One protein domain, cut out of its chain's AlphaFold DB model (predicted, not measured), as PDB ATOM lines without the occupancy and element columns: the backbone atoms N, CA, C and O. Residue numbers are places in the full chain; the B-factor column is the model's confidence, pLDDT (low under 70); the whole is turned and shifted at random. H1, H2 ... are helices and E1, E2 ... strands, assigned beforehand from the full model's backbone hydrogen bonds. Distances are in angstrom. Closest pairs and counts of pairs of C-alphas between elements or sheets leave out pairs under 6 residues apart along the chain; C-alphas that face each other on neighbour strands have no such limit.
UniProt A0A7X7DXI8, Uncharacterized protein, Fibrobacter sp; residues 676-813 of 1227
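This is residues 676 to 813 of the 1227 residues of an uncharacterized protein of Fibrobacter sp (UniProt A0A7X7DXI8). A long, twisted antiparallel sheet makes a rod, its E2-E3 hairpin reaching beyond E4 and E5 to a free tip, residues 729 to 734. Short E1 and the loop of residues 687 to 704 lie at the opposite end; small H1 is over one face. The printed part has 138 residues, with 74 in named elements, in the order E1 E2 E3 E4 H1 E5; the class is mostly strand, strands holding 67 of those 74, and the whole is extended, with a radius of gyration of the C-alphas of 24.6 A and spans of 91 by 31 by 26 A.

E1, residues 705 to 707, and E2, residues 712 to 729, lie on one side of E3, residues 734 to 755; N 705 and O 755 are 3.0 A apart, N 721 and O 742 2.9 A. E4, residues 758 to 769, is on the other side, N 747 and O 764 2.9 A apart; E2 E3 E4 form a meander, successive antiparallel neighbours. H1, residues 780 to 786, is on the sheet, height 10.5 A, with 1 of 3 O i to N i+4 and 3 of 4 O i to N i+3 pairs within hydrogen-bond range. E5, residues 801 to 812, neighbours E4, N 763 and O 807 2.8 A apart.

E2, 52.3 A, begins at C-alpha 712 (121.721, 116.316, 101.953); E3 measures 64.9 A; E5 ends at C-alpha 812 (120.004, 116.704, 120.086).

The printed part has no cut; the H1 to E5 link is long. Residues 695 to 696, 775 to 791 and 793 to 794 have pLDDT under 70.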
ATOM      1  N   THR A 676     121.380 114.082  96.898       89.50
ATOM      2  CA  THR A 676     120.338 114.640  97.763       89.50
ATOM      3  C   THR A 676     118.942 114.160  97.322       89.50
ATOM      4  O   THR A 676     118.620 114.179  96.124       89.50
ATOM      5  N   PRO A 677     118.090 113.677  98.248       85.19
ATOM      6  CA  PRO A 677     116.722 113.286  97.917       85.19
ATOM      7  C   PRO A 677     115.876 114.501  97.505       85.19
ATOM      8  O   PRO A 677     115.596 115.366  98.329       85.19
ATOM      9  N   ARG A 678     115.447 114.561  96.236       79.75
ATOM     10  CA  ARG A 678     114.606 115.657  95.705       79.75
ATOM     11  C   ARG A 678     113.133 115.508  96.098       79.75
ATOM     12  O   ARG A 678     112.519 116.468  96.545       79.75
ATOM     13  N   ASN A 679     112.601 114.288  95.993       77.00
ATOM     14  CA  ASN A 679     111.229 113.929  96.352       77.00
ATOM     15  C   ASN A 679     111.257 112.783  97.373       77.00
ATOM     16  O   ASN A 679     111.548 111.641  97.017       77.00
ATOM     17  N   LYS A 680     110.994 113.075  98.653       75.75
ATOM     18  CA  LYS A 680     110.964 112.055  99.715       75.75
ATOM     19  C   LYS A 680     109.678 111.215  99.587       75.75
ATOM     20  O   LYS A 680     108.592 111.789  99.663       75.75
ATOM     21  N   PRO A 681     109.755 109.886  99.390       77.56
ATOM     22  CA  PRO A 681     108.567 109.034  99.348       77.56
ATOM     23  C   PRO A 681     107.794 109.078 100.670       77.56
ATOM     24  O   PRO A 681     108.403 109.123 101.735       77.56
ATOM     25  N   SER A 682     106.467 108.954 100.626       74.81
ATOM     26  CA  SER A 682     105.617 108.969 101.830       74.81
ATOM     27  C   SER A 682     105.872 107.814 102.810       74.81
ATOM     28  O   SER A 682     105.399 107.869 103.937       74.81
ATOM     29  N   TRP A 683     106.579 106.755 102.394       80.75
ATOM     30  CA  TRP A 683     107.028 105.665 103.273       80.75
ATOM     31  C   TRP A 683     108.389 105.944 103.928       80.75
ATOM     32  O   TRP A 683     108.737 105.295 104.909       80.75
ATOM     33  N   ALA A 684     109.176 106.869 103.366       82.94
ATOM     34  CA  ALA A 684     110.537 107.161 103.809       82.94
ATOM     35  C   ALA A 684     110.571 108.086 105.028       82.94
ATOM     36  O   ALA A 684     111.611 108.178 105.684       82.94
ATOM     37  N   SER A 685     109.450 108.744 105.337       85.50
ATOM     38  CA  SER A 685     109.248 109.406 106.614       85.50
ATOM     39  C   SER A 685     107.887 109.090 107.230       85.50
ATOM     40  O   SER A 685     106.910 108.820 106.533       85.50
ATOM     41  N   GLY A 686     107.821 109.075 108.561       86.31
ATOM     42  CA  GLY A 686     106.587 108.780 109.286       86.31
ATOM     43  C   GLY A 686     106.580 109.327 110.708       86.31
ATOM     44  O   GLY A 686     107.616 109.410 111.367       86.31
ATOM     45  N   ARG A 687     105.385 109.682 111.194       89.38
ATOM     46  CA  ARG A 687     105.140 110.174 112.559       89.38
ATOM     47  C   ARG A 687     104.368 109.129 113.371       89.38
ATOM     48  O   ARG A 687     103.141 109.194 113.456       89.38
ATOM     49  N   PRO A 688     105.044 108.132 113.971       84.75
ATOM     50  CA  PRO A 688     104.376 107.010 114.638       84.75
ATOM     51  C   PRO A 688     103.545 107.439 115.857       84.75
ATOM     52  O   PRO A 688     102.589 106.756 116.223       84.75
ATOM     53  N   PHE A 689     103.867 108.582 116.468       86.12
ATOM     54  CA  PHE A 689     103.225 109.067 117.692       86.12
ATOM     55  C   PHE A 689     102.114 110.102 117.463       86.12
ATOM     56  O   PHE A 689     101.422 110.469 118.411       86.12
ATOM     57  N   GLU A 690     101.885 110.540 116.222       84.75
ATOM     58  CA  GLU A 690     100.891 111.572 115.888       84.75
ATOM     59  C   GLU A 690      99.466 111.184 116.321       84.75
ATOM     60  O   GLU A 690      98.683 112.017 116.775       84.75
ATOM     61  N   LYS A 691      99.134 109.888 116.242       83.81
ATOM     62  CA  LYS A 691      97.789 109.357 116.525       83.81
ATOM     63  C   LYS A 691      97.515 109.088 118.014       83.81
ATOM     64  O   LYS A 691      96.395 108.697 118.355       83.81
ATOM     65  N   ILE A 692      98.489 109.281 118.910       83.25
ATOM     66  CA  ILE A 692      98.320 109.030 120.350       83.25
ATOM     67  C   ILE A 692      97.490 110.160 120.979       83.25
ATOM     68  O   ILE A 692      97.947 111.290 121.139       83.25
ATOM     69  N   LYS A 693      96.250 109.844 121.376       74.50
ATOM     70  CA  LYS A 693      95.288 110.801 121.967       74.50
ATOM     71  C   LYS A 693      95.416 110.969 123.485       74.50
ATOM     72  O   LYS A 693      94.635 111.690 124.103       74.50
ATOM     73  N   THR A 694      96.366 110.282 124.106       75.06
ATOM     74  CA  THR A 694      96.481 110.204 125.560       75.06
ATOM     75  C   THR A 694      96.967 111.524 126.166       75.06
ATOM     76  O   THR A 694      97.986 112.064 125.747       75.06
ATOM     77  N   ARG A 695      96.257 112.032 127.187       63.50
ATOM     78  CA  ARG A 695      96.503 113.350 127.816       63.50
ATOM     79  C   ARG A 695      97.863 113.482 128.522       63.50
ATOM     80  O   ARG A 695      98.312 114.600 128.733       63.50
ATOM     81  N   TRP A 696      98.497 112.372 128.902       66.62
ATOM     82  CA  TRP A 696      99.817 112.356 129.549       66.62
ATOM     83  C   TRP A 696     100.988 112.171 128.569       66.62
ATOM     84  O   TRP A 696     102.137 112.252 128.990       66.62
ATOM     85  N   PHE A 697     100.721 111.926 127.279       75.06
ATOM     86  CA  PHE A 697     101.773 111.771 126.271       75.06
ATOM     87  C   PHE A 697     102.243 113.154 125.787       75.06
ATOM     88  O   PHE A 697     101.391 113.918 125.322       75.06
ATOM     89  N   PRO A 698     103.544 113.493 125.868       75.38
ATOM     90  CA  PRO A 698     104.014 114.833 125.530       75.38
ATOM     91  C   PRO A 698     103.723 115.230 124.079       75.38
ATOM     92  O   PRO A 698     104.024 114.485 123.144       75.38
ATOM     93  N   ASP A 699     103.170 116.429 123.882       75.62
ATOM     94  CA  ASP A 699     102.799 116.926 122.551       75.62
ATOM     95  C   ASP A 699     104.018 117.181 121.645       75.62
ATOM     96  O   ASP A 699     103.903 117.070 120.423       75.62
ATOM     97  N   GLY A 700     105.199 117.443 122.217       76.94
ATOM     98  CA  GLY A 700     106.461 117.556 121.477       76.94
ATOM     99  C   GLY A 700     106.876 116.253 120.783       76.94
ATOM    100  O   GLY A 700     107.245 116.273 119.610       76.94
ATOM    101  N   VAL A 701     106.690 115.101 121.440       82.50
ATOM    102  CA  VAL A 701     107.038 113.770 120.897       82.50
ATOM    103  C   VAL A 701     106.107 113.361 119.749       82.50
ATOM    104  O   VAL A 701     106.502 112.619 118.853       82.50
ATOM    105  N   LYS A 702     104.875 113.886 119.707       83.44
ATOM    106  CA  LYS A 702     103.938 113.651 118.590       83.44
ATOM    107  C   LYS A 702     104.413 114.279 117.274       83.44
ATOM    108  O   LYS A 702     103.976 113.848 116.211       83.44
ATOM    109  N   LYS A 703     105.295 115.284 117.346       85.81
ATOM    110  CA  LYS A 703     105.882 115.971 116.184       85.81
ATOM    111  C   LYS A 703     107.097 115.236 115.613       85.81
ATOM    112  O   LYS A 703     107.588 115.651 114.569       85.81
ATOM    113  N   TYR A 704     107.569 114.180 116.279       90.75
ATOM    114  CA  TYR A 704     108.732 113.422 115.837       90.75
ATOM    115  C   TYR A 704     108.469 112.710 114.524       90.75
ATOM    116  O   TYR A 704     107.556 111.888 114.408       90.75
ATOM    117  N   GLU A 705     109.319 113.015 113.557       90.31
ATOM    118  CA  GLU A 705     109.309 112.418 112.239       90.31
ATOM    119  C   GLU A 705     110.558 111.560 112.075       90.31
ATOM    120  O   GLU A 705     111.681 112.060 112.103       90.31
ATOM    121  N   PHE A 706     110.352 110.255 111.924       91.00
ATOM    122  CA  PHE A 706     111.423 109.317 111.626       91.00
ATOM    123  C   PHE A 706     111.664 109.360 110.126       91.00
ATOM    124  O   PHE A 706     110.744 109.051 109.372       91.00
ATOM    125  N   SER A 707     112.863 109.750 109.698       90.06
ATOM    126  CA  SER A 707     113.268 109.790 108.291       90.06
ATOM    127  C   SER A 707     114.340 108.738 108.045       90.06
ATOM    128  O   SER A 707     115.346 108.709 108.742       90.06
ATOM    129  N   LEU A 708     114.148 107.889 107.035       88.69
ATOM    130  CA  LEU A 708     115.142 106.892 106.615       88.69
ATOM    131  C   LEU A 708     116.184 107.464 105.643       88.69
ATOM    132  O   LEU A 708     117.233 106.858 105.434       88.69
ATOM    133  N   LEU A 709     115.881 108.604 105.012       90.06
ATOM    134  CA  LEU A 709     116.729 109.232 104.000       90.06
ATOM    135  C   LEU A 709     117.413 110.501 104.544       90.06
ATOM    136  O   LEU A 709     116.799 111.225 105.339       90.06
ATOM    137  N   PRO A 710     118.646 110.808 104.091       91.75
ATOM    138  CA  PRO A 710     119.346 112.042 104.438       91.75
ATOM    139  C   PRO A 710     118.660 113.286 103.866       91.75
ATOM    140  O   PRO A 710     117.927 113.228 102.880       91.75
ATOM    141  N   ASN A 711     118.924 114.436 104.477       91.19
ATOM    142  CA  ASN A 711     118.490 115.739 103.974       91.19
ATOM    143  C   ASN A 711     119.420 116.276 102.886       91.19
ATOM    144  O   ASN A 711     118.955 116.981 101.998       91.19
ATOM    145  N   LYS A 712     120.715 115.946 102.952       93.50
ATOM    146  CA  LYS A 712     121.721 116.316 101.953       93.50
ATOM    147  C   LYS A 712     122.750 115.203 101.818       93.50
ATOM    148  O   LYS A 712     123.202 114.661 102.824       93.50
ATOM    149  N   LEU A 713     123.120 114.878 100.585       93.31
ATOM    150  CA  LEU A 713     124.204 113.947 100.285       93.31
ATOM    151  C   LEU A 713     124.828 114.354  98.949       93.31
ATOM    152  O   LEU A 713     124.317 113.996  97.897       93.31
ATOM    153  N   SER A 714     125.909 115.124  98.982       93.69
ATOM    154  CA  SER A 714     126.543 115.668  97.774       93.69
ATOM    155  C   SER A 714     128.052 115.480  97.818       93.69
ATOM    156  O   SER A 714     128.657 115.690  98.869       93.69
ATOM    157  N   PHE A 715     128.652 115.165  96.678       92.81
ATOM    158  CA  PHE A 715     130.078 114.901  96.538       92.81
ATOM    159  C   PHE A 715     130.677 115.767  95.434       92.81
ATOM    160  O   PHE A 715     130.171 115.762  94.315       92.81
ATOM    161  N   ASP A 716     131.791 116.436  95.707       91.62
ATOM    162  CA  ASP A 716     132.690 116.898  94.651       91.62
ATOM    163  C   ASP A 716     133.664 115.749  94.384       91.62
ATOM    164  O   ASP A 716     134.619 115.531  95.133       91.62
ATOM    165  N   LEU A 717     133.356 114.945  93.362       87.56
ATOM    166  CA  LEU A 717     134.091 113.720  93.043       87.56
ATOM    167  C   LEU A 717     135.532 114.024  92.644       87.56
ATOM    168  O   LEU A 717     136.432 113.274  93.017       87.56
ATOM    169  N   ALA A 718     135.742 115.106  91.896       88.50
ATOM    170  CA  ALA A 718     137.063 115.590  91.543       88.50
ATOM    171  C   ALA A 718     137.019 117.054  91.109       88.50
ATOM    172  O   ALA A 718     136.206 117.433  90.271       88.50
ATOM    173  N   GLU A 719     137.950 117.843  91.620       91.19
ATOM    174  CA  GLU A 719     138.293 119.169  91.126       91.19
ATOM    175  C   GLU A 719     139.784 119.164  90.783       91.19
ATOM    176  O   GLU A 719     140.643 119.151  91.659       91.19
ATOM    177  N   VAL A 720     140.089 119.079  89.496       89.94
ATOM    178  CA  VAL A 720     141.436 118.989  88.938       89.94
ATOM    179  C   VAL A 720     141.878 120.368  88.477       89.94
ATOM    180  O   VAL A 720     141.170 121.010  87.707       89.94
ATOM    181  N   ASN A 721     143.077 120.780  88.876       90.81
ATOM    182  CA  ASN A 721     143.769 121.936  88.323       90.81
ATOM    183  C   ASN A 721     145.146 121.491  87.821       90.81
ATOM    184  O   ASN A 721     146.055 121.230  88.611       90.81
ATOM    185  N   TYR A 722     145.282 121.370  86.505       90.25
ATOM    186  CA  TYR A 722     146.532 121.024  85.842       90.25
ATOM    187  C   TYR A 722     147.079 122.243  85.105       90.25
ATOM    188  O   TYR A 722     146.390 122.820  84.272       90.25
ATOM    189  N   GLY A 723     148.319 122.626  85.385       89.50
ATOM    190  CA  GLY A 723     148.974 123.787  84.803       89.50
ATOM    191  C   GLY A 723     150.369 123.462  84.280       89.50
ATOM    192  O   GLY A 723     151.093 122.670  84.873       89.50
ATOM    193  N   SER A 724     150.781 124.104  83.195       90.75
ATOM    194  CA  SER A 724     152.164 124.095  82.717       90.75
ATOM    195  C   SER A 724     152.563 125.511  82.343       90.75
ATOM    196  O   SER A 724     151.887 126.137  81.533       90.75
ATOM    197  N   GLN A 725     153.666 125.990  82.904       92.62
ATOM    198  CA  GLN A 725     154.262 127.286  82.621       92.62
ATOM    199  C   GLN A 725     155.629 127.086  81.970       92.62
ATOM    200  O   GLN A 725     156.449 126.308  82.456       92.62
ATOM    201  N   PHE A 726     155.856 127.784  80.869       93.25
ATOM    202  CA  PHE A 726     157.087 127.814  80.103       93.25
ATOM    203  C   PHE A 726     157.647 129.233  80.155       93.25
ATOM    204  O   PHE A 726     157.039 130.156  79.619       93.25
ATOM    205  N   TYR A 727     158.808 129.387  80.778       94.00
ATOM    206  CA  TYR A 727     159.531 130.647  80.871       94.00
ATOM    207  C   TYR A 727     160.817 130.555  80.054       94.00
ATOM    208  O   TYR A 727     161.631 129.659  80.281       94.00
ATOM    209  N   ARG A 728     161.032 131.498  79.135       91.94
ATOM    210  CA  ARG A 728     162.253 131.602  78.334       91.94
ATOM    211  C   ARG A 728     162.778 133.029  78.333       91.94
ATOM    212  O   ARG A 728     162.069 133.948  77.937       91.94
ATOM    213  N   ASP A 729     164.048 133.173  78.679       90.38
ATOM    214  CA  ASP A 729     164.820 134.407  78.564       90.38
ATOM    215  C   ASP A 729     165.992 134.152  77.611       90.38
ATOM    216  O   ASP A 729     166.913 133.397  77.927       90.38
ATOM    217  N   ASN A 730     165.946 134.738  76.412       86.44
ATOM    218  CA  ASN A 730     167.010 134.562  75.422       86.44
ATOM    219  C   ASN A 730     168.251 135.434  75.692       86.44
ATOM    220  O   ASN A 730     169.303 135.131  75.141       86.44
ATOM    221  N   LYS A 731     168.160 136.465  76.547       81.50
ATOM    222  CA  LYS A 731     169.299 137.301  76.947       81.50
ATOM    223  C   LYS A 731     170.181 136.573  77.955       81.50
ATOM    224  O   LYS A 731     171.401 136.637  77.862       81.50
ATOM    225  N   LEU A 732     169.557 135.868  78.901       84.00
ATOM    226  CA  LEU A 732     170.252 135.045  79.897       84.00
ATOM    227  C   LEU A 732     170.442 133.584  79.457       84.00
ATOM    228  O   LEU A 732     171.130 132.827  80.137       84.00
ATOM    229  N   GLY A 733     169.814 133.166  78.353       83.69
ATOM    230  CA  GLY A 733     169.834 131.777  77.883       83.69
ATOM    231  C   GLY A 733     169.087 130.800  78.803       83.69
ATOM    232  O   GLY A 733     169.358 129.601  78.776       83.69
ATOM    233  N   VAL A 734     168.157 131.291  79.631       88.50
ATOM    234  CA  VAL A 734     167.427 130.493  80.628       88.50
ATOM    235  C   VAL A 734     166.123 129.970  80.035       88.50
ATOM    236  O   VAL A 734     165.363 130.713  79.412       88.50
ATOM    237  N   ASN A 735     165.838 128.690  80.266       90.06
ATOM    238  CA  ASN A 735     164.581 128.055  79.894       90.06
ATOM    239  C   ASN A 735     164.089 127.154  81.037       90.06
ATOM    240  O   ASN A 735     164.773 126.195  81.397       90.06
ATOM    241  N   THR A 736     162.914 127.453  81.590       90.31
ATOM    242  CA  THR A 736     162.341 126.754  82.749       90.31
ATOM    243  C   THR A 736     160.916 126.312  82.444       90.31
ATOM    244  O   THR A 736     160.102 127.097  81.956       90.31
ATOM    245  N   VAL A 737     160.595 125.061  82.782       88.31
ATOM    246  CA  VAL A 737     159.237 124.514  82.680       88.31
ATOM    247  C   VAL A 737     158.752 124.107  84.062       88.31
ATOM    248  O   VAL A 737     159.305 123.192  84.670       88.31
ATOM    249  N   THR A 738     157.694 124.755  84.538       88.81
ATOM    250  CA  THR A 738     157.053 124.440  85.820       88.81
ATOM    251  C   THR A 738     155.700 123.807  85.547       88.81
ATOM    252  O   THR A 738     154.890 124.366  84.812       88.81
ATOM    253  N   ARG A 739     155.431 122.643  86.139       86.69
ATOM    254  CA  ARG A 739     154.137 121.964  86.019       86.69
ATOM    255  C   ARG A 739     153.454 121.895  87.373       86.69
ATOM    256  O   ARG A 739     154.115 121.683  88.388       86.69
ATOM    257  N   LYS A 740     152.136 122.059  87.366       87.75
ATOM    258  CA  LYS A 740     151.277 122.009  88.540       87.75
ATOM    259  C   LYS A 740     150.159 120.997  88.316       87.75
ATOM    260  O   LYS A 740     149.571 120.976  87.241       87.75
ATOM    261  N   TYR A 741     149.859 120.168  89.303       87.56
ATOM    262  CA  TYR A 741     148.735 119.247  89.278       87.56
ATOM    263  C   TYR A 741     148.134 119.130  90.678       87.56
ATOM    264  O   TYR A 741     148.634 118.386  91.519       87.56
ATOM    265  N   ASP A 742     147.043 119.855  90.908       89.25
ATOM    266  CA  ASP A 742     146.259 119.762  92.134       89.25
ATOM    267  C   ASP A 742     144.970 118.968  91.880       89.25
ATOM    268  O   ASP A 742     144.351 119.077  90.815       89.25
ATOM    269  N   LEU A 743     144.542 118.199  92.880       88.62
ATOM    270  CA  LEU A 743     143.265 117.489  92.883       88.62
ATOM    271  C   LEU A 743     142.544 117.715  94.214       88.62
ATOM    272  O   LEU A 743     143.121 117.554  95.285       88.62
ATOM    273  N   SER A 744     141.269 118.064  94.153       91.38
ATOM    274  CA  SER A 744     140.419 118.358  95.301       91.38
ATOM    275  C   SER A 744     139.200 117.426  95.306       91.38
ATOM    276  O   SER A 744     138.674 117.065  94.251       91.38
ATOM    277  N   HIS A 745     138.784 116.991  96.496       89.06
ATOM    278  CA  HIS A 745     137.586 116.184  96.721       89.06
ATOM    279  C   HIS A 745     136.778 116.773  97.871       89.06
ATOM    280  O   HIS A 745     137.349 117.235  98.865       89.06
ATOM    281  N   SER A 746     135.452 116.697  97.786       93.56
ATOM    282  CA  SER A 746     134.584 117.090  98.895       93.56
ATOM    283  C   SER A 746     133.398 116.145  99.077       93.56
ATOM    284  O   SER A 746     132.923 115.518  98.130       93.56
ATOM    285  N   ALA A 747     132.913 116.027 100.309       94.25
ATOM    286  CA  ALA A 747     131.693 115.306 100.640       94.25
ATOM    287  C   ALA A 747     130.906 116.101 101.679       94.25
ATOM    288  O   ALA A 747     131.471 116.543 102.674       94.25
ATOM    289  N   ASN A 748     129.604 116.261 101.462       96.00
ATOM    290  CA  ASN A 748     128.690 116.895 102.405       96.00
ATOM    291  C   ASN A 748     127.508 115.964 102.665       96.00
ATOM    292  O   ASN A 748     126.852 115.499 101.729       96.00
ATOM    293  N   PHE A 749     127.224 115.728 103.938       95.38
ATOM    294  CA  PHE A 749     126.178 114.842 104.413       95.38
ATOM    295  C   PHE A 749     125.418 115.517 105.551       95.38
ATOM    296  O   PHE A 749     126.020 115.925 106.536       95.38
ATOM    297  N   SER A 750     124.100 115.600 105.419       95.69
ATOM    298  CA  SER A 750     123.205 116.087 106.469       95.69
ATOM    299  C   SER A 750     122.078 115.085 106.642       95.69
ATOM    300  O   SER A 750     121.394 114.752 105.668       95.69
ATOM    301  N   TYR A 751     121.856 114.606 107.860       94.62
ATOM    302  CA  TYR A 751     120.862 113.588 108.162       94.62
ATOM    303  C   TYR A 751     120.152 113.864 109.482       94.62
ATOM    304  O   TYR A 751     120.773 113.923 110.538       94.62
ATOM    305  N   SER A 752     118.827 113.958 109.405       94.00
ATOM    306  CA  SER A 752     117.938 114.061 110.562       94.00
ATOM    307  C   SER A 752     117.126 112.771 110.689       94.00
ATOM    308  O   SER A 752     115.997 112.724 110.194       94.00
ATOM    309  N   PRO A 753     117.682 111.691 111.273       91.44
ATOM    310  CA  PRO A 753     116.975 110.414 111.403       91.44
ATOM    311  C   PRO A 753     115.675 110.536 112.204       91.44
ATOM    312  O   PRO A 753     114.719 109.808 111.940       91.44
ATOM    313  N   ILE A 754     115.633 111.444 113.185       92.31
ATOM    314  CA  ILE A 754     114.450 111.727 113.999       92.31
ATOM    315  C   ILE A 754     114.339 113.247 114.134       92.31
ATOM    316  O   ILE A 754     114.958 113.824 115.018       92.31
ATOM    317  N   ALA A 755     113.575 113.914 113.275       88.38
ATOM    318  CA  ALA A 755     113.417 115.367 113.341       88.38
ATOM    319  C   ALA A 755     112.325 115.759 114.362       88.38
ATOM    320  O   ALA A 755     111.254 115.143 114.352       88.38
ATOM    321  N   PRO A 756     112.526 116.779 115.223       88.44
ATOM    322  CA  PRO A 756     113.747 117.571 115.432       88.44
ATOM    323  C   PRO A 756     114.734 116.972 116.462       88.44
ATOM    324  O   PRO A 756     115.739 117.602 116.756       88.44
ATOM    325  N   LEU A 757     114.461 115.789 117.035       91.50
ATOM    326  CA  LEU A 757     115.262 115.177 118.109       91.50
ATOM    327  C   LEU A 757     116.754 115.060 117.803       91.50
ATOM    328  O   LEU A 757     117.547 115.272 118.710       91.50
ATOM    329  N   LEU A 758     117.131 114.627 116.605       93.88
ATOM    330  CA  LEU A 758     118.503 114.281 116.262       93.88
ATOM    331  C   LEU A 758     118.824 114.743 114.845       93.88
ATOM    332  O   LEU A 758     118.272 114.202 113.885       93.88
ATOM    333  N   ASP A 759     119.779 115.662 114.748       94.56
ATOM    334  CA  ASP A 759     120.356 116.153 113.501       94.56
ATOM    335  C   ASP A 759     121.863 115.875 113.488       94.56
ATOM    336  O   ASP A 759     122.560 116.094 114.480       94.56
ATOM    337  N   PHE A 760     122.372 115.385 112.362       95.31
ATOM    338  CA  PHE A 760     123.787 115.115 112.140       95.31
ATOM    339  C   PHE A 760     124.245 115.759 110.834       95.31
ATOM    340  O   PHE A 760     123.683 115.480 109.775       95.31
ATOM    341  N   ASP A 761     125.303 116.555 110.898       96.62
ATOM    342  CA  ASP A 761     125.952 117.159 109.739       96.62
ATOM    343  C   ASP A 761     127.417 116.738 109.682       96.62
ATOM    344  O   ASP A 761     128.101 116.651 110.701       96.62
ATOM    345  N   TYR A 762     127.909 116.491 108.475       96.06
ATOM    346  CA  TYR A 762     129.283 116.112 108.193       96.06
ATOM    347  C   TYR A 762     129.742 116.738 106.877       96.06
ATOM    348  O   TYR A 762     129.069 116.623 105.851       96.06
ATOM    349  N   SER A 763     130.912 117.364 106.888       96.62
ATOM    350  CA  SER A 763     131.603 117.820 105.690       96.62
ATOM    351  C   SER A 763     133.061 117.379 105.701       96.62
ATOM    352  O   SER A 763     133.719 117.335 106.742       96.62
ATOM    353  N   LEU A 764     133.568 117.036 104.524       94.62
ATOM    354  CA  LEU A 764     134.948 116.644 104.279       94.62
ATOM    355  C   LEU A 764     135.442 117.382 103.039       94.62
ATOM    356  O   LEU A 764     134.765 117.394 102.016       94.62
ATOM    357  N   ASN A 765     136.632 117.958 103.120       95.25
ATOM    358  CA  ASN A 765     137.362 118.530 102.002       95.25
ATOM    359  C   ASN A 765     138.803 118.020 102.054       95.25
ATOM    360  O   ASN A 765     139.459 118.121 103.090       95.25
ATOM    361  N   VAL A 766     139.283 117.456 100.952       92.44
ATOM    362  CA  VAL A 766     140.634 116.905 100.831       92.44
ATOM    363  C   VAL A 766     141.295 117.525  99.612       92.44
ATOM    364  O   VAL A 766     140.782 117.398  98.501       92.44
ATOM    365  N   LYS A 767     142.443 118.171  99.808       92.56
ATOM    366  CA  LYS A 767     143.281 118.725  98.742       92.56
ATOM    367  C   LYS A 767     144.529 117.878  98.589       92.56
ATOM    368  O   LYS A 767     145.167 117.521  99.575       92.56
ATOM    369  N   ARG A 768     144.893 117.584  97.350       87.75
ATOM    370  CA  ARG A 768     146.011 116.723  96.975       87.75
ATOM    371  C   ARG A 768     146.947 117.486  96.046       87.75
ATOM    372  O   ARG A 768     146.485 118.115  95.097       87.75
ATOM    373  N   ASP A 769     148.239 117.408  96.328       87.00
ATOM    374  CA  ASP A 769     149.332 117.886  95.488       87.00
ATOM    375  C   ASP A 769     149.938 116.685  94.750       87.00
ATOM    376  O   ASP A 769     150.529 115.775  95.341       87.00
ATOM    377  N   LEU A 770     149.740 116.659  93.436       83.19
ATOM    378  CA  LEU A 770     150.196 115.608  92.532       83.19
ATOM    379  C   LEU A 770     151.266 116.132  91.563       83.19
ATOM    380  O   LEU A 770     151.502 115.516  90.523       83.19
ATOM    381  N   ASN A 771     151.964 117.225  91.909       80.88
ATOM    382  CA  ASN A 771     152.980 117.865  91.062       80.88
ATOM    383  C   ASN A 771     154.061 116.885  90.580       80.88
ATOM    384  O   ASN A 771     154.491 116.952  89.428       80.88
ATOM    385  N   ARG A 772     154.445 115.908  91.417       71.88
ATOM    386  CA  ARG A 772     155.408 114.848  91.055       71.88
ATOM    387  C   ARG A 772     154.977 113.987  89.860       71.88
ATOM    388  O   ARG A 772     155.822 113.390  89.208       71.88
ATOM    389  N   PHE A 773     153.677 113.927  89.572       73.12
ATOM    390  CA  PHE A 773     153.096 113.162  88.467       73.12
ATOM    391  C   PHE A 773     152.745 114.038  87.257       73.12
ATOM    392  O   PHE A 773     152.304 113.529  86.232       73.12
ATOM    393  N   ALA A 774     152.957 115.356  87.338       71.12
ATOM    394  CA  ALA A 774     152.551 116.294  86.293       71.12
ATOM    395  C   ALA A 774     153.361 116.160  84.985       71.12
ATOM    396  O   ALA A 774     152.966 116.724  83.964       71.12
ATOM    397  N   GLY A 775     154.499 115.449  85.011       61.72
ATOM    398  CA  GLY A 775     155.408 115.263  83.874       61.72
ATOM    399  C   GLY A 775     155.458 113.859  83.268       61.72
ATOM    400  O   GLY A 775     156.312 113.628  82.417       61.72
ATOM    401  N   THR A 776     154.613 112.926  83.710       60.50
ATOM    402  CA  THR A 776     154.598 111.543  83.207       60.50
ATOM    403  C   THR A 776     153.646 111.423  82.010       60.50
ATOM    404  O   THR A 776     152.456 111.704  82.139       60.50
ATOM    405  N   ASP A 777     154.149 110.997  80.847       53.47
ATOM    406  CA  ASP A 777     153.324 110.669  79.674       53.47
ATOM    407  C   ASP A 777     152.545 109.379  79.937       53.47
ATOM    408  O   ASP A 777     153.143 108.306  79.879       53.47
ATOM    409  N   SER A 778     151.241 109.447  80.246       48.31
ATOM    410  CA  SER A 778     150.239 108.413  79.901       48.31
ATOM    411  C   SER A 778     148.859 108.641  80.543       48.31
ATOM    412  O   SER A 778     148.687 109.324  81.551       48.31
ATOM    413  N   VAL A 779     147.865 107.958  79.967       47.00
ATOM    414  CA  VAL A 779     146.504 107.671  80.472       47.00
ATOM    415  C   VAL A 779     146.468 107.259  81.965       47.00
ATOM    416  O   VAL A 779     145.423 107.333  82.611       47.00
ATOM    417  N   THR A 780     147.611 106.897  82.558       46.78
ATOM    418  CA  THR A 780     147.794 106.631  83.990       46.78
ATOM    419  C   THR A 780     147.503 107.836  84.888       46.78
ATOM    420  O   THR A 780     147.112 107.634  86.034       46.78
ATOM    421  N   THR A 781     147.616 109.078  84.400       50.19
ATOM    422  CA  THR A 781     147.314 110.294  85.187       50.19
ATOM    423  C   THR A 781     145.845 110.345  85.635       50.19
ATOM    424  O   THR A 781     145.556 110.751  86.757       50.19
ATOM    425  N   VAL A 782     144.921 109.812  84.824       49.34
ATOM    426  CA  VAL A 782     143.496 109.656  85.187       49.34
ATOM    427  C   VAL A 782     143.300 108.538  86.222       49.34
ATOM    428  O   VAL A 782     142.441 108.641  87.097       49.34
ATOM    429  N   ALA A 783     144.133 107.493  86.197       51.06
ATOM    430  CA  ALA A 783     144.055 106.393  87.159       51.06
ATOM    431  C   ALA A 783     144.393 106.845  88.597       51.06
ATOM    432  O   ALA A 783     143.800 106.342  89.555       51.06
ATOM    433  N   PHE A 784     145.276 107.837  88.778       54.16
ATOM    434  CA  PHE A 784     145.683 108.344  90.100       54.16
ATOM    435  C   PHE A 784     144.578 109.069  90.887       54.16
ATOM    436  O   PHE A 784     144.706 109.226  92.108       54.16
ATOM    437  N   MET A 785     143.460 109.429  90.239       51.84
ATOM    438  CA  MET A 785     142.305 110.047  90.905       51.84
ATOM    439  C   MET A 785     141.756 109.166  92.044       51.84
ATOM    440  O   MET A 785     141.309 109.702  93.055       51.84
ATOM    441  N   ALA A 786     141.895 107.835  91.946       52.00
ATOM    442  CA  ALA A 786     141.421 106.866  92.944       52.00
ATOM    443  C   ALA A 786     142.533 106.060  93.660       52.00
ATOM    444  O   ALA A 786     142.223 105.158  94.440       52.00
ATOM    445  N   HIS A 787     143.819 106.349  93.419       59.62
ATOM    446  CA  HIS A 787     144.918 105.597  94.042       59.62
ATOM    447  C   HIS A 787     145.134 105.998  95.510       59.62
ATOM    448  O   HIS A 787     145.209 107.182  95.848       59.62
ATOM    449  N   GLN A 788     145.259 104.994  96.380       59.56
ATOM    450  CA  GLN A 788     145.594 105.169  97.795       59.56
ATOM    451  C   GLN A 788     147.117 105.246  97.978       59.56
ATOM    452  O   GLN A 788     147.868 104.656  97.200       59.56
ATOM    453  N   ASP A 789     147.576 105.970  98.996       65.00
ATOM    454  CA  ASP A 789     149.002 106.078  99.313       65.00
ATOM    455  C   ASP A 789     149.570 104.746  99.840       65.00
ATOM    456  O   ASP A 789     148.905 104.056 100.610       65.00
ATOM    457  N   SER A 790     150.788 104.352  99.464       64.25
ATOM    458  CA  SER A 790     151.365 103.077  99.923       64.25
ATOM    459  C   SER A 790     151.649 103.040 101.429       64.25
ATOM    460  O   SER A 790     151.586 101.964 102.021       64.25
ATOM    461  N   ILE A 791     151.942 104.193 102.039       66.75
ATOM    462  CA  ILE A 791     152.255 104.345 103.466       66.75
ATOM    463  C   ILE A 791     150.971 104.672 104.237       66.75
ATOM    464  O   ILE A 791     150.676 104.052 105.259       66.75
ATOM    465  N   TRP A 792     150.159 105.595 103.714       70.94
ATOM    466  CA  TRP A 792     149.029 106.157 104.457       70.94
ATOM    467  C   TRP A 792     147.647 105.538 104.158       70.94
ATOM    468  O   TRP A 792     146.667 105.894 104.826       70.94
ATOM    469  N   ASN A 793     147.530 104.578 103.220       68.88
ATOM    470  CA  ASN A 793     146.235 103.967 102.849       68.88
ATOM    471  C   ASN A 793     145.447 103.406 104.040       68.88
ATOM    472  O   ASN A 793     144.211 103.378 104.030       68.88
ATOM    473  N   ARG A 794     146.139 102.960 105.094       68.38
ATOM    474  CA  ARG A 794     145.508 102.339 106.258       68.38
ATOM    475  C   ARG A 794     144.705 103.351 107.067       68.38
ATOM    476  O   ARG A 794     143.786 102.912 107.751       68.38
ATOM    477  N   ASN A 795     144.968 104.650 106.916       71.19
ATOM    478  CA  ASN A 795     144.394 105.750 107.694       71.19
ATOM    479  C   ASN A 795     143.455 106.657 106.879       71.19
ATOM    480  O   ASN A 795     143.147 107.763 107.311       71.19
ATOM    481  N   PHE A 796     142.972 106.189 105.720       72.75
ATOM    482  CA  PHE A 796     142.092 106.942 104.809       72.75
ATOM    483  C   PHE A 796     142.702 108.226 104.228       72.75
ATOM    484  O   PHE A 796     141.960 109.045 103.687       72.75
ATOM    485  N   ILE A 797     144.021 108.398 104.319       77.38
ATOM    486  CA  ILE A 797     144.765 109.492 103.689       77.38
ATOM    487  C   ILE A 797     145.094 109.074 102.250       77.38
ATOM    488  O   ILE A 797     145.553 107.955 101.993       77.38
ATOM    489  N   LEU A 798     144.792 109.953 101.300       80.69
ATOM    490  CA  LEU A 798     144.930 109.689  99.872       80.69
ATOM    491  C   LEU A 798     146.354 109.979  99.380       80.69
ATOM    492  O   LEU A 798     147.096 110.760  99.969       80.69
ATOM    493  N   LEU A 799     146.732 109.374  98.250       78.50
ATOM    494  CA  LEU A 799     148.028 109.622  97.617       78.50
ATOM    495  C   LEU A 799     148.180 111.111  97.279       78.50
ATOM    496  O   LEU A 799     147.358 111.659  96.536       78.50
ATOM    497  N   GLY A 800     149.246 111.737  97.784       77.94
ATOM    498  CA  GLY A 800     149.523 113.162  97.584       77.94
ATOM    499  C   GLY A 800     148.595 114.101  98.357       77.94
ATOM    500  O   GLY A 800     148.556 115.281  98.043       77.94
ATOM    501  N   GLU A 801     147.816 113.614  99.328       84.88
ATOM    502  CA  GLU A 801     146.981 114.454 100.196       84.88
ATOM    503  C   GLU A 801     147.821 115.502 100.927       84.88
ATOM    504  O   GLU A 801     148.652 115.171 101.751       84.88
ATOM    505  N   LYS A 802     147.607 116.778 100.629       88.44
ATOM    506  CA  LYS A 802     148.330 117.892 101.241       88.44
ATOM    507  C   LYS A 802     147.591 118.429 102.455       88.44
ATOM    508  O   LYS A 802     148.210 118.604 103.499       88.44
ATOM    509  N   ASP A 803     146.285 118.655 102.300       91.94
ATOM    510  CA  ASP A 803     145.412 119.227 103.322       91.94
ATOM    511  C   ASP A 803     144.103 118.437 103.418       91.94
ATOM    512  O   ASP A 803     143.496 118.075 102.406       91.94
ATOM    513  N   ARG A 804     143.610 118.254 104.640       92.50
ATOM    514  CA  ARG A 804     142.279 117.726 104.945       92.50
ATOM    515  C   ARG A 804     141.579 118.649 105.919       92.50
ATOM    516  O   ARG A 804     142.147 119.026 106.939       92.50
ATOM    517  N   VAL A 805     140.321 118.956 105.636       95.81
ATOM    518  CA  VAL A 805     139.423 119.680 106.533       95.81
ATOM    519  C   VAL A 805     138.145 118.870 106.678       95.81
ATOM    520  O   VAL A 805     137.496 118.539 105.691       95.81
ATOM    521  N   GLN A 806     137.788 118.551 107.910       94.88
ATOM    522  CA  GLN A 806     136.604 117.789 108.264       94.88
ATOM    523  C   GLN A 806     135.826 118.562 109.324       94.88
ATOM    524  O   GLN A 806     136.411 119.046 110.288       94.88
ATOM    525  N   SER A 807     134.515 118.668 109.158       96.62
ATOM    526  CA  SER A 807     133.616 119.239 110.157       96.62
ATOM    527  C   SER A 807     132.488 118.255 110.409       96.62
ATOM    528  O   SER A 807     131.951 117.677 109.467       96.62
ATOM    529  N   ALA A 808     132.132 118.041 111.666       96.38
ATOM    530  CA  ALA A 808     130.982 117.237 112.031       96.38
ATOM    531  C   ALA A 808     130.225 117.888 113.181       96.38
ATOM    532  O   ALA A 808     130.832 118.407 114.116       96.38
ATOM    533  N   SER A 809     128.902 117.831 113.142       96.38
ATOM    534  CA  SER A 809     128.059 118.254 114.251       96.38
ATOM    535  C   SER A 809     126.909 117.294 114.481       96.38
ATOM    536  O   SER A 809     126.357 116.723 113.547       96.38
ATOM    537  N   MET A 810     126.546 117.136 115.745       95.00
ATOM    538  CA  MET A 810     125.399 116.378 116.206       95.00
ATOM    539  C   MET A 810     124.594 117.272 117.141       95.00
ATOM    540  O   MET A 810     125.092 117.684 118.189       95.00
ATOM    541  N   ARG A 811     123.352 117.561 116.767       95.88
ATOM    542  CA  ARG A 811     122.397 118.304 117.583       95.88
ATOM    543  C   ARG A 811     121.332 117.354 118.104       95.88
ATOM    544  O   ARG A 811     120.767 116.570 117.345       95.88
ATOM    545  N   ILE A 812     121.056 117.442 119.400       94.62
ATOM    546  CA  ILE A 812     120.004 116.704 120.086       94.62
ATOM    547  C   ILE A 812     119.003 117.714 120.663       94.62
ATOM    548  O   ILE A 812     119.355 118.494 121.547       94.62
ATOM    549  N   ASP A 813     117.763 117.698 120.178       93.06
ATOM    550  CA  ASP A 813     116.675 118.597 120.596       93.06
ATOM    551  C   ASP A 813     115.439 117.779 121.017       93.06
ATOM    552  O   ASP A 813     114.478 117.609 120.258       93.06
TER     553      ASP A 813